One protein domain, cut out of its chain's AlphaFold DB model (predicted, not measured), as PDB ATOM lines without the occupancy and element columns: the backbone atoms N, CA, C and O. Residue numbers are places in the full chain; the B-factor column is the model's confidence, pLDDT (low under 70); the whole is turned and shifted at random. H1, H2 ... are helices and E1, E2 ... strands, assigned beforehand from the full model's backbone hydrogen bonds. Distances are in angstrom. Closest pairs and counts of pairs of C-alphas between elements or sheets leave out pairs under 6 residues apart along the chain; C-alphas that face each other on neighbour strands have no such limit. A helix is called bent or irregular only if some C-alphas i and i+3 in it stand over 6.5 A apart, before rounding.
ATOM      1  N   VAL A   2     266.860 268.804 234.519       69.00
ATOM      2  CA  VAL A   2     267.596 269.425 233.415       69.00
ATOM      3  C   VAL A   2     269.069 269.043 233.546       69.00
ATOM      4  O   VAL A   2     269.690 269.348 234.557       69.00
ATOM      5  N   GLY A   3     269.599 268.354 232.536       75.44
ATOM      6  CA  GLY A   3     271.038 268.143 232.355       75.44
ATOM      7  C   GLY A   3     271.695 267.035 233.182       75.44
ATOM      8  O   GLY A   3     272.919 267.007 233.219       75.44
ATOM      9  N   TRP A   4     270.934 266.162 233.855       91.62
ATOM     10  CA  TRP A   4     271.483 265.050 234.649       91.62
ATOM     11  C   TRP A   4     271.083 263.719 234.025       91.62
ATOM     12  O   TRP A   4     269.901 263.368 234.011       91.62
ATOM     13  N   GLU A   5     272.069 262.992 233.511       93.31
ATOM     14  CA  GLU A   5     271.886 261.720 232.819       93.31
ATOM     15  C   GLU A   5     272.545 260.593 233.633       93.31
ATOM     16  O   GLU A   5     273.772 260.596 233.806       93.31
ATOM     17  N   PRO A   6     271.770 259.628 234.166       92.56
ATOM     18  CA  PRO A   6     272.356 258.454 234.794       92.56
ATOM     19  C   PRO A   6     273.131 257.650 233.744       92.56
ATOM     20  O   PRO A   6     272.631 257.357 232.662       92.56
ATOM     21  N   CYS A   7     274.361 257.292 234.077       92.25
ATOM     22  CA  CYS A   7     275.274 256.516 233.252       92.25
ATOM     23  C   CYS A   7     275.541 255.150 233.909       92.25
ATOM     24  O   CYS A   7     275.270 254.935 235.094       92.25
ATOM     25  N   GLN A   8     276.101 254.208 233.144       90.50
ATOM     26  CA  GLN A   8     276.534 252.920 233.696       90.50
ATOM     27  C   GLN A   8     277.611 253.108 234.779       90.50
ATOM     28  O   GLN A   8     278.376 254.070 234.746       90.50
ATOM     29  N   GLY A   9     277.670 252.181 235.742       83.62
ATOM     30  CA  GLY A   9     278.683 252.197 236.803       83.62
ATOM     31  C   GLY A   9     278.439 253.226 237.911       83.62
ATOM     32  O   GLY A   9     279.398 253.775 238.436       83.62
ATOM     33  N   LEU A  10     277.175 253.504 238.266       85.44
ATOM     34  CA  LEU A  10     276.809 254.498 239.292       85.44
ATOM     35  C   LEU A  10     277.349 255.905 238.982       85.44
ATOM     36  O   LEU A  10     277.672 256.675 239.887       85.44
ATOM     37  N   LEU A  11     277.451 256.237 237.699       84.94
ATOM     38  CA  LEU A  11     277.879 257.545 237.232       84.94
ATOM     39  C   LEU A  11     276.654 258.416 236.932       84.94
ATOM     40  O   LEU A  11     275.625 257.929 236.471       84.94
ATOM     41  N   ILE A  12     276.768 259.716 237.167       89.88
ATOM     42  CA  ILE A  12     275.802 260.732 236.752       89.88
ATOM     43  C   ILE A  12     276.566 261.744 235.911       89.88
ATOM     44  O   ILE A  12     277.467 262.421 236.410       89.88
ATOM     45  N   ARG A  13     276.217 261.844 234.630       91.00
ATOM     46  CA  ARG A  13     276.728 262.884 233.740       91.00
ATOM     47  C   ARG A  13     275.924 264.158 233.960       91.00
ATOM     48  O   ARG A  13     274.695 264.125 233.974       91.00
ATOM     49  N   THR A  14     276.630 265.265 234.136       89.94
ATOM     50  CA  THR A  14     276.076 266.611 234.296       89.94
ATOM     51  C   THR A  14     276.474 267.482 233.103       89.94
ATOM     52  O   THR A  14     277.146 267.001 232.188       89.94
ATOM     53  N   SER A  15     276.091 268.764 233.079       83.31
ATOM     54  CA  SER A  15     276.467 269.643 231.957       83.31
ATOM     55  C   SER A  15     277.978 269.888 231.853       83.31
ATOM     56  O   SER A  15     278.488 270.151 230.767       83.31
ATOM     57  N   ALA A  16     278.689 269.791 232.980       81.06
ATOM     58  CA  ALA A  16     280.112 270.089 233.064       81.06
ATOM     59  C   ALA A  16     280.974 268.839 233.272       81.06
ATOM     60  O   ALA A  16     282.078 268.769 232.739       81.06
ATOM     61  N   ASN A  17     280.491 267.866 234.053       83.88
ATOM     62  CA  ASN A  17     281.322 266.817 234.640       83.88
ATOM     63  C   ASN A  17     280.596 265.464 234.678       83.88
ATOM     64  O   ASN A  17     279.423 265.342 234.339       83.88
ATOM     65  N   THR A  18     281.297 264.421 235.118       87.38
ATOM     66  CA  THR A  18     280.681 263.144 235.501       87.38
ATOM     67  C   THR A  18     280.975 262.888 236.974       87.38
ATOM     68  O   THR A  18     282.133 262.898 237.386       87.38
ATOM     69  N   LEU A  19     279.928 262.691 237.771       87.06
ATOM     70  CA  LEU A  19     280.011 262.409 239.202       87.06
ATOM     71  C   LEU A  19     279.768 260.922 239.448       87.06
ATOM     72  O   LEU A  19     278.901 260.325 238.817       87.06
ATOM     73  N   HIS A  20     280.493 260.321 240.386       84.88
ATOM     74  CA  HIS A  20     280.262 258.932 240.777       84.88
ATOM     75  C   HIS A  20     279.442 258.903 242.066       84.88
ATOM     76  O   HIS A  20     279.928 259.331 243.109       84.88
ATOM     77  N   VAL A  21     278.226 258.353 242.036       80.56
ATOM     78  CA  VAL A  21     277.264 258.348 243.160       80.56
ATOM     79  C   VAL A  21     277.881 257.819 244.452       80.56
ATOM     80  O   VAL A  21     277.667 258.392 245.514       80.56
ATOM     81  N   ALA A  22     278.701 256.770 244.371       70.00
ATOM     82  CA  ALA A  22     279.351 256.203 245.554       70.00
ATOM     83  C   ALA A  22     280.639 256.924 246.012       70.00
ATOM     84  O   ALA A  22     281.087 256.682 247.131       70.00
ATOM     85  N   PHE A  23     281.268 257.771 245.191       68.44
ATOM     86  CA  PHE A  23     282.605 258.320 245.497       68.44
ATOM     87  C   PHE A  23     282.657 259.848 245.552       68.44
ATOM     88  O   PHE A  23     283.519 260.405 246.232       68.44
ATOM     89  N   SER A  24     281.739 260.533 244.877       78.38
ATOM     90  CA  SER A  24     281.570 261.976 244.984       78.38
ATOM     91  C   SER A  24     280.914 262.322 246.321       78.38
ATOM     92  O   SER A  24     280.003 261.633 246.780       78.38
ATOM     93  N   ASP A  25     281.391 263.384 246.969       81.06
ATOM     94  CA  ASP A  25     280.753 263.872 248.186       81.06
ATOM     95  C   ASP A  25     279.429 264.595 247.871       81.06
ATOM     96  O   ASP A  25     279.175 265.045 246.750       81.06
ATOM     97  N   VAL A  26     278.549 264.678 248.873       84.50
ATOM     98  CA  VAL A  26     277.233 265.331 248.739       84.50
ATOM     99  C   VAL A  26     277.377 266.804 248.345       84.50
ATOM    100  O   VAL A  26     276.523 267.342 247.642       84.50
ATOM    101  N   GLU A  27     278.464 267.455 248.760       84.62
ATOM    102  CA  GLU A  27     278.729 268.845 248.401       84.62
ATOM    103  C   GLU A  27     279.052 268.994 246.910       84.62
ATOM    104  O   GLU A  27     278.530 269.909 246.291       84.62
ATOM    105  N   ALA A  28     279.788 268.070 246.290       83.50
ATOM    106  CA  ALA A  28     280.022 268.056 244.847       83.50
ATOM    107  C   ALA A  28     278.708 267.889 244.072       83.50
ATOM    108  O   ALA A  28     278.472 268.600 243.095       83.50
ATOM    109  N   PHE A  29     277.815 267.009 244.539       87.50
ATOM    110  CA  PHE A  29     276.470 266.888 243.971       87.50
ATOM    111  C   PHE A  29     275.673 268.185 244.112       87.50
ATOM    112  O   PHE A  29     275.060 268.634 243.146       87.50
ATOM    113  N   ARG A  30     275.694 268.816 245.289       88.69
ATOM    114  CA  ARG A  30     274.995 270.081 245.539       88.69
ATOM    115  C   ARG A  30     275.556 271.221 244.686       88.69
ATOM    116  O   ARG A  30     274.776 271.953 244.085       88.69
ATOM    117  N   GLU A  31     276.874 271.376 244.635       86.44
ATOM    118  CA  GLU A  31     277.569 272.401 243.850       86.44
ATOM    119  C   GLU A  31     277.226 272.257 242.363       86.44
ATOM    120  O   GLU A  31     276.825 273.231 241.724       86.44
ATOM    121  N   GLN A  32     277.276 271.032 241.836       88.00
ATOM    122  CA  GLN A  32     276.937 270.758 240.444       88.00
ATOM    123  C   GLN A  32     275.441 270.946 240.161       88.00
ATOM    124  O   GLN A  32     275.083 271.531 239.142       88.00
ATOM    125  N   ALA A  33     274.558 270.522 241.071       89.75
ATOM    126  CA  ALA A  33     273.113 270.675 240.898       89.75
ATOM    127  C   ALA A  33     272.719 272.154 240.879       89.75
ATOM    128  O   ALA A  33     271.888 272.567 240.074       89.75
ATOM    129  N   LEU A  34     273.350 272.963 241.737       89.38
ATOM    130  CA  LEU A  34     273.188 274.411 241.725       89.38
ATOM    131  C   LEU A  34     273.702 275.011 240.412       89.38
ATOM    132  O   LEU A  34     272.990 275.814 239.815       89.38
ATOM    133  N   ALA A  35     274.890 274.618 239.947       87.12
ATOM    134  CA  ALA A  35     275.444 275.113 238.687       87.12
ATOM    135  C   ALA A  35     274.516 274.817 237.495       87.12
ATOM    136  O   ALA A  35     274.164 275.731 236.750       87.12
ATOM    137  N   ASP A  36     274.044 273.575 237.363       88.50
ATOM    138  CA  ASP A  36     273.154 273.163 236.271       88.50
ATOM    139  C   ASP A  36     271.780 273.831 236.355       88.50
ATOM    140  O   ASP A  36     271.219 274.250 235.341       88.50
ATOM    141  N   TRP A  37     271.253 273.995 237.571       90.88
ATOM    142  CA  TRP A  37     270.021 274.742 237.795       90.88
ATOM    143  C   TRP A  37     270.154 276.199 237.345       90.88
ATOM    144  O   TRP A  37     269.304 276.695 236.606       90.88
ATOM    145  N   PHE A  38     271.223 276.891 237.742       89.69
ATOM    146  CA  PHE A  38     271.429 278.283 237.342       89.69
ATOM    147  C   PHE A  38     271.727 278.431 235.852       89.69
ATOM    148  O   PHE A  38     271.316 279.429 235.262       89.69
ATOM    149  N   GLN A  39     272.355 277.436 235.225       88.50
ATOM    150  CA  GLN A  39     272.512 277.389 233.775       88.50
ATOM    151  C   GLN A  39     271.156 277.258 233.066       88.50
ATOM    152  O   GLN A  39     270.878 277.988 232.117       88.50
ATOM    153  N   TYR A  40     270.271 276.386 233.552       90.31
ATOM    154  CA  TYR A  40     268.913 276.263 233.017       90.31
ATOM    155  C   TYR A  40     268.100 277.551 233.183       90.31
ATOM    156  O   TYR A  40     267.442 278.005 232.240       90.31
ATOM    157  N   VAL A  41     268.155 278.157 234.374       89.69
ATOM    158  CA  VAL A  41     267.495 279.438 234.657       89.69
ATOM    159  C   VAL A  41     268.033 280.526 233.731       89.69
ATOM    160  O   VAL A  41     267.238 281.278 233.175       89.69
ATOM    161  N   ALA A  42     269.350 280.577 233.513       89.69
ATOM    162  CA  ALA A  42     269.975 281.496 232.571       89.69
ATOM    163  C   ALA A  42     269.383 281.348 231.163       89.69
ATOM    164  O   ALA A  42     268.790 282.302 230.659       89.69
ATOM    165  N   CYS A  43     269.419 280.144 230.585       89.06
ATOM    166  CA  CYS A  43     268.846 279.870 229.264       89.06
ATOM    167  C   CYS A  43     267.350 280.223 229.175       89.06
ATOM    168  O   CYS A  43     266.900 280.790 228.185       89.06
ATOM    169  N   SER A  44     266.576 279.938 230.225       91.12
ATOM    170  CA  SER A  44     265.130 280.209 230.261       91.12
ATOM    171  C   SER A  44     264.789 281.701 230.335       91.12
ATOM    172  O   SER A  44     263.666 282.103 230.021       91.12
ATOM    173  N   LEU A  45     265.730 282.532 230.791       90.00
ATOM    174  CA  LEU A  45     265.544 283.972 230.947       90.00
ATOM    175  C   LEU A  45     266.162 284.788 229.806       90.00
ATOM    176  O   LEU A  45     265.794 285.949 229.691       90.00
ATOM    177  N   GLN A  46     267.010 284.212 228.946       91.25
ATOM    178  CA  GLN A  46     267.711 284.934 227.868       91.25
ATOM    179  C   GLN A  46     266.791 285.750 226.948       91.25
ATOM    180  O   GLN A  46     267.155 286.839 226.523       91.25
ATOM    181  N   ASN A  47     265.573 285.273 226.680       90.25
ATOM    182  CA  ASN A  47     264.613 285.982 225.822       90.25
ATOM    183  C   ASN A  47     263.867 287.126 226.537       90.25
ATOM    184  O   ASN A  47     263.034 287.798 225.926       90.25
ATOM    185  N   LYS A  48     264.092 287.331 227.841       88.75
ATOM    186  CA  LYS A  48     263.461 288.415 228.603       88.75
ATOM    187  C   LYS A  48     264.314 289.674 228.536       88.75
ATOM    188  O   LYS A  48     265.530 289.620 228.697       88.75
ATOM    189  N   LYS A  49     263.644 290.823 228.400       83.56
ATOM    190  CA  LYS A  49     264.305 292.131 228.392       83.56
ATOM    191  C   LYS A  49     265.177 292.319 229.644       83.56
ATOM    192  O   LYS A  49     264.678 292.154 230.759       83.56
ATOM    193  N   GLY A  50     266.442 292.689 229.464       80.94
ATOM    194  CA  GLY A  50     267.445 292.868 230.523       80.94
ATOM    195  C   GLY A  50     268.218 291.601 230.919       80.94
ATOM    196  O   GLY A  50     269.084 291.673 231.792       80.94
ATOM    197  N   PHE A  51     267.914 290.453 230.309       85.88
ATOM    198  CA  PHE A  51     268.575 289.163 230.533       85.88
ATOM    199  C   PHE A  51     269.223 288.604 229.257       85.88
ATOM    200  O   PHE A  51     269.678 287.463 229.254       85.88
ATOM    201  N   GLU A  52     269.306 289.394 228.191       87.06
ATOM    202  CA  GLU A  52     269.783 288.978 226.867       87.06
ATOM    203  C   GLU A  52     271.230 288.464 226.910       87.06
ATOM    204  O   GLU A  52     271.600 287.533 226.202       87.06
ATOM    205  N   GLU A  53     272.047 289.023 227.804       83.69
ATOM    206  CA  GLU A  53     273.454 288.647 227.985       83.69
ATOM    207  C   GLU A  53     273.651 287.465 228.951       83.69
ATOM    208  O   GLU A  53     274.780 287.127 229.330       83.69
ATOM    209  N   LEU A  54     272.562 286.829 229.397       83.12
ATOM    210  CA  LEU A  54     272.608 285.802 230.425       83.12
ATOM    211  C   LEU A  54     272.983 284.427 229.880       83.12
ATOM    212  O   LEU A  54     272.168 283.515 229.825       83.12
ATOM    213  N   ALA A  55     274.254 284.248 229.529       84.81
ATOM    214  CA  ALA A  55     274.771 282.935 229.150       84.81
ATOM    215  C   ALA A  55     274.833 281.964 230.345       84.81
ATOM    216  O   ALA A  55     274.504 280.792 230.202       84.81
ATOM    217  N   SER A  56     275.251 282.451 231.518       87.75
ATOM    218  CA  SER A  56     275.462 281.648 232.734       87.75
ATOM    219  C   SER A  56     275.519 282.546 233.975       87.75
ATOM    220  O   SER A  56     276.045 283.661 233.884       87.75
ATOM    221  N   ILE A  57     275.085 282.055 235.139       91.38
ATOM    222  CA  ILE A  57     275.276 282.721 236.443       91.38
ATOM    223  C   ILE A  57     276.005 281.771 237.383       91.38
ATOM    224  O   ILE A  57     275.562 280.644 237.582       91.38
TER     225      ILE A  57
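Overview. This is residues 2 to 57 of the 405 residues of the protein "Hypothetical protein" of Symbiodinium natans (UniProt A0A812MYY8). The model is a loose rod built mainly on one long helix, H1, with a small three-stranded sheet near its first turns and a tail after its last residue that loops out and folds back toward the helix. The sheet, E1 to E2 to E3, only grazes H1, and the two make no tight core. The printed part has 56 residues, with three named strands and then one named helix along the chain, a mixed class of helices and strands. The sheet's order is E1, E2, E3, with antiparallel neighbours. The whole is loose, with a radius of gyration of the C-alphas of 13.4 A, and the C-alphas span 43 by 20 by 11 A.

Arrangement. Start from residue 2 and you come first to E1, residues 5 to 7, which forms a hairpin with E2, residues 11 to 13. They are antiparallel at 145 degrees; look at C-alphas 6 and 12, which face each other at 4.6 A, and at N 7 and O 11, within hydrogen-bond range at 2.8 A. Next, E2 forms a hairpin with E3, residues 18 to 20, antiparallel at 157 degrees. Here C-alphas 13 and 18 face each other at 4.3 A, and N 12 and O 19 are within hydrogen-bond range at 2.8 A. The three strands make a meander, each strand the antiparallel neighbour of the one before, with E1 and E3 as edge strands and E2 as the inner one. H1, residues 26 to 45, is on this sheet but only grazes it, with its residues 28 to 32. The closest C-alphas of E3 and H1 are those of Leu 19 and Phe 29, 7.4 A apart. In H1 every O i to N i+4 pair is within hydrogen-bond range.

Along the chain. Find C-alpha 5 at (271.886, 261.720, 232.819), where E1 begins; it runs to Cys 7. E2 goes from Leu 11 to Arg 13, and E3 from Thr 18 to His 20. Then find C-alpha 26 at (277.233, 265.331, 248.739); from there H1 runs 28.3 A to C-alpha 45 at (265.544, 283.972, 230.947), and it is not bent.

Size, cuts and confidence. The two C-alphas farthest apart are those of Gly 9 and Lys 49, at 43.3 A. The printed part has no cut, and the links E1 to E2, E2 to E3 and E3 to H1 are tight. Residues 46 to 57 hold no named element. The mean pLDDT of the printed part is 86.1, and residues 2 and 23 are under 70.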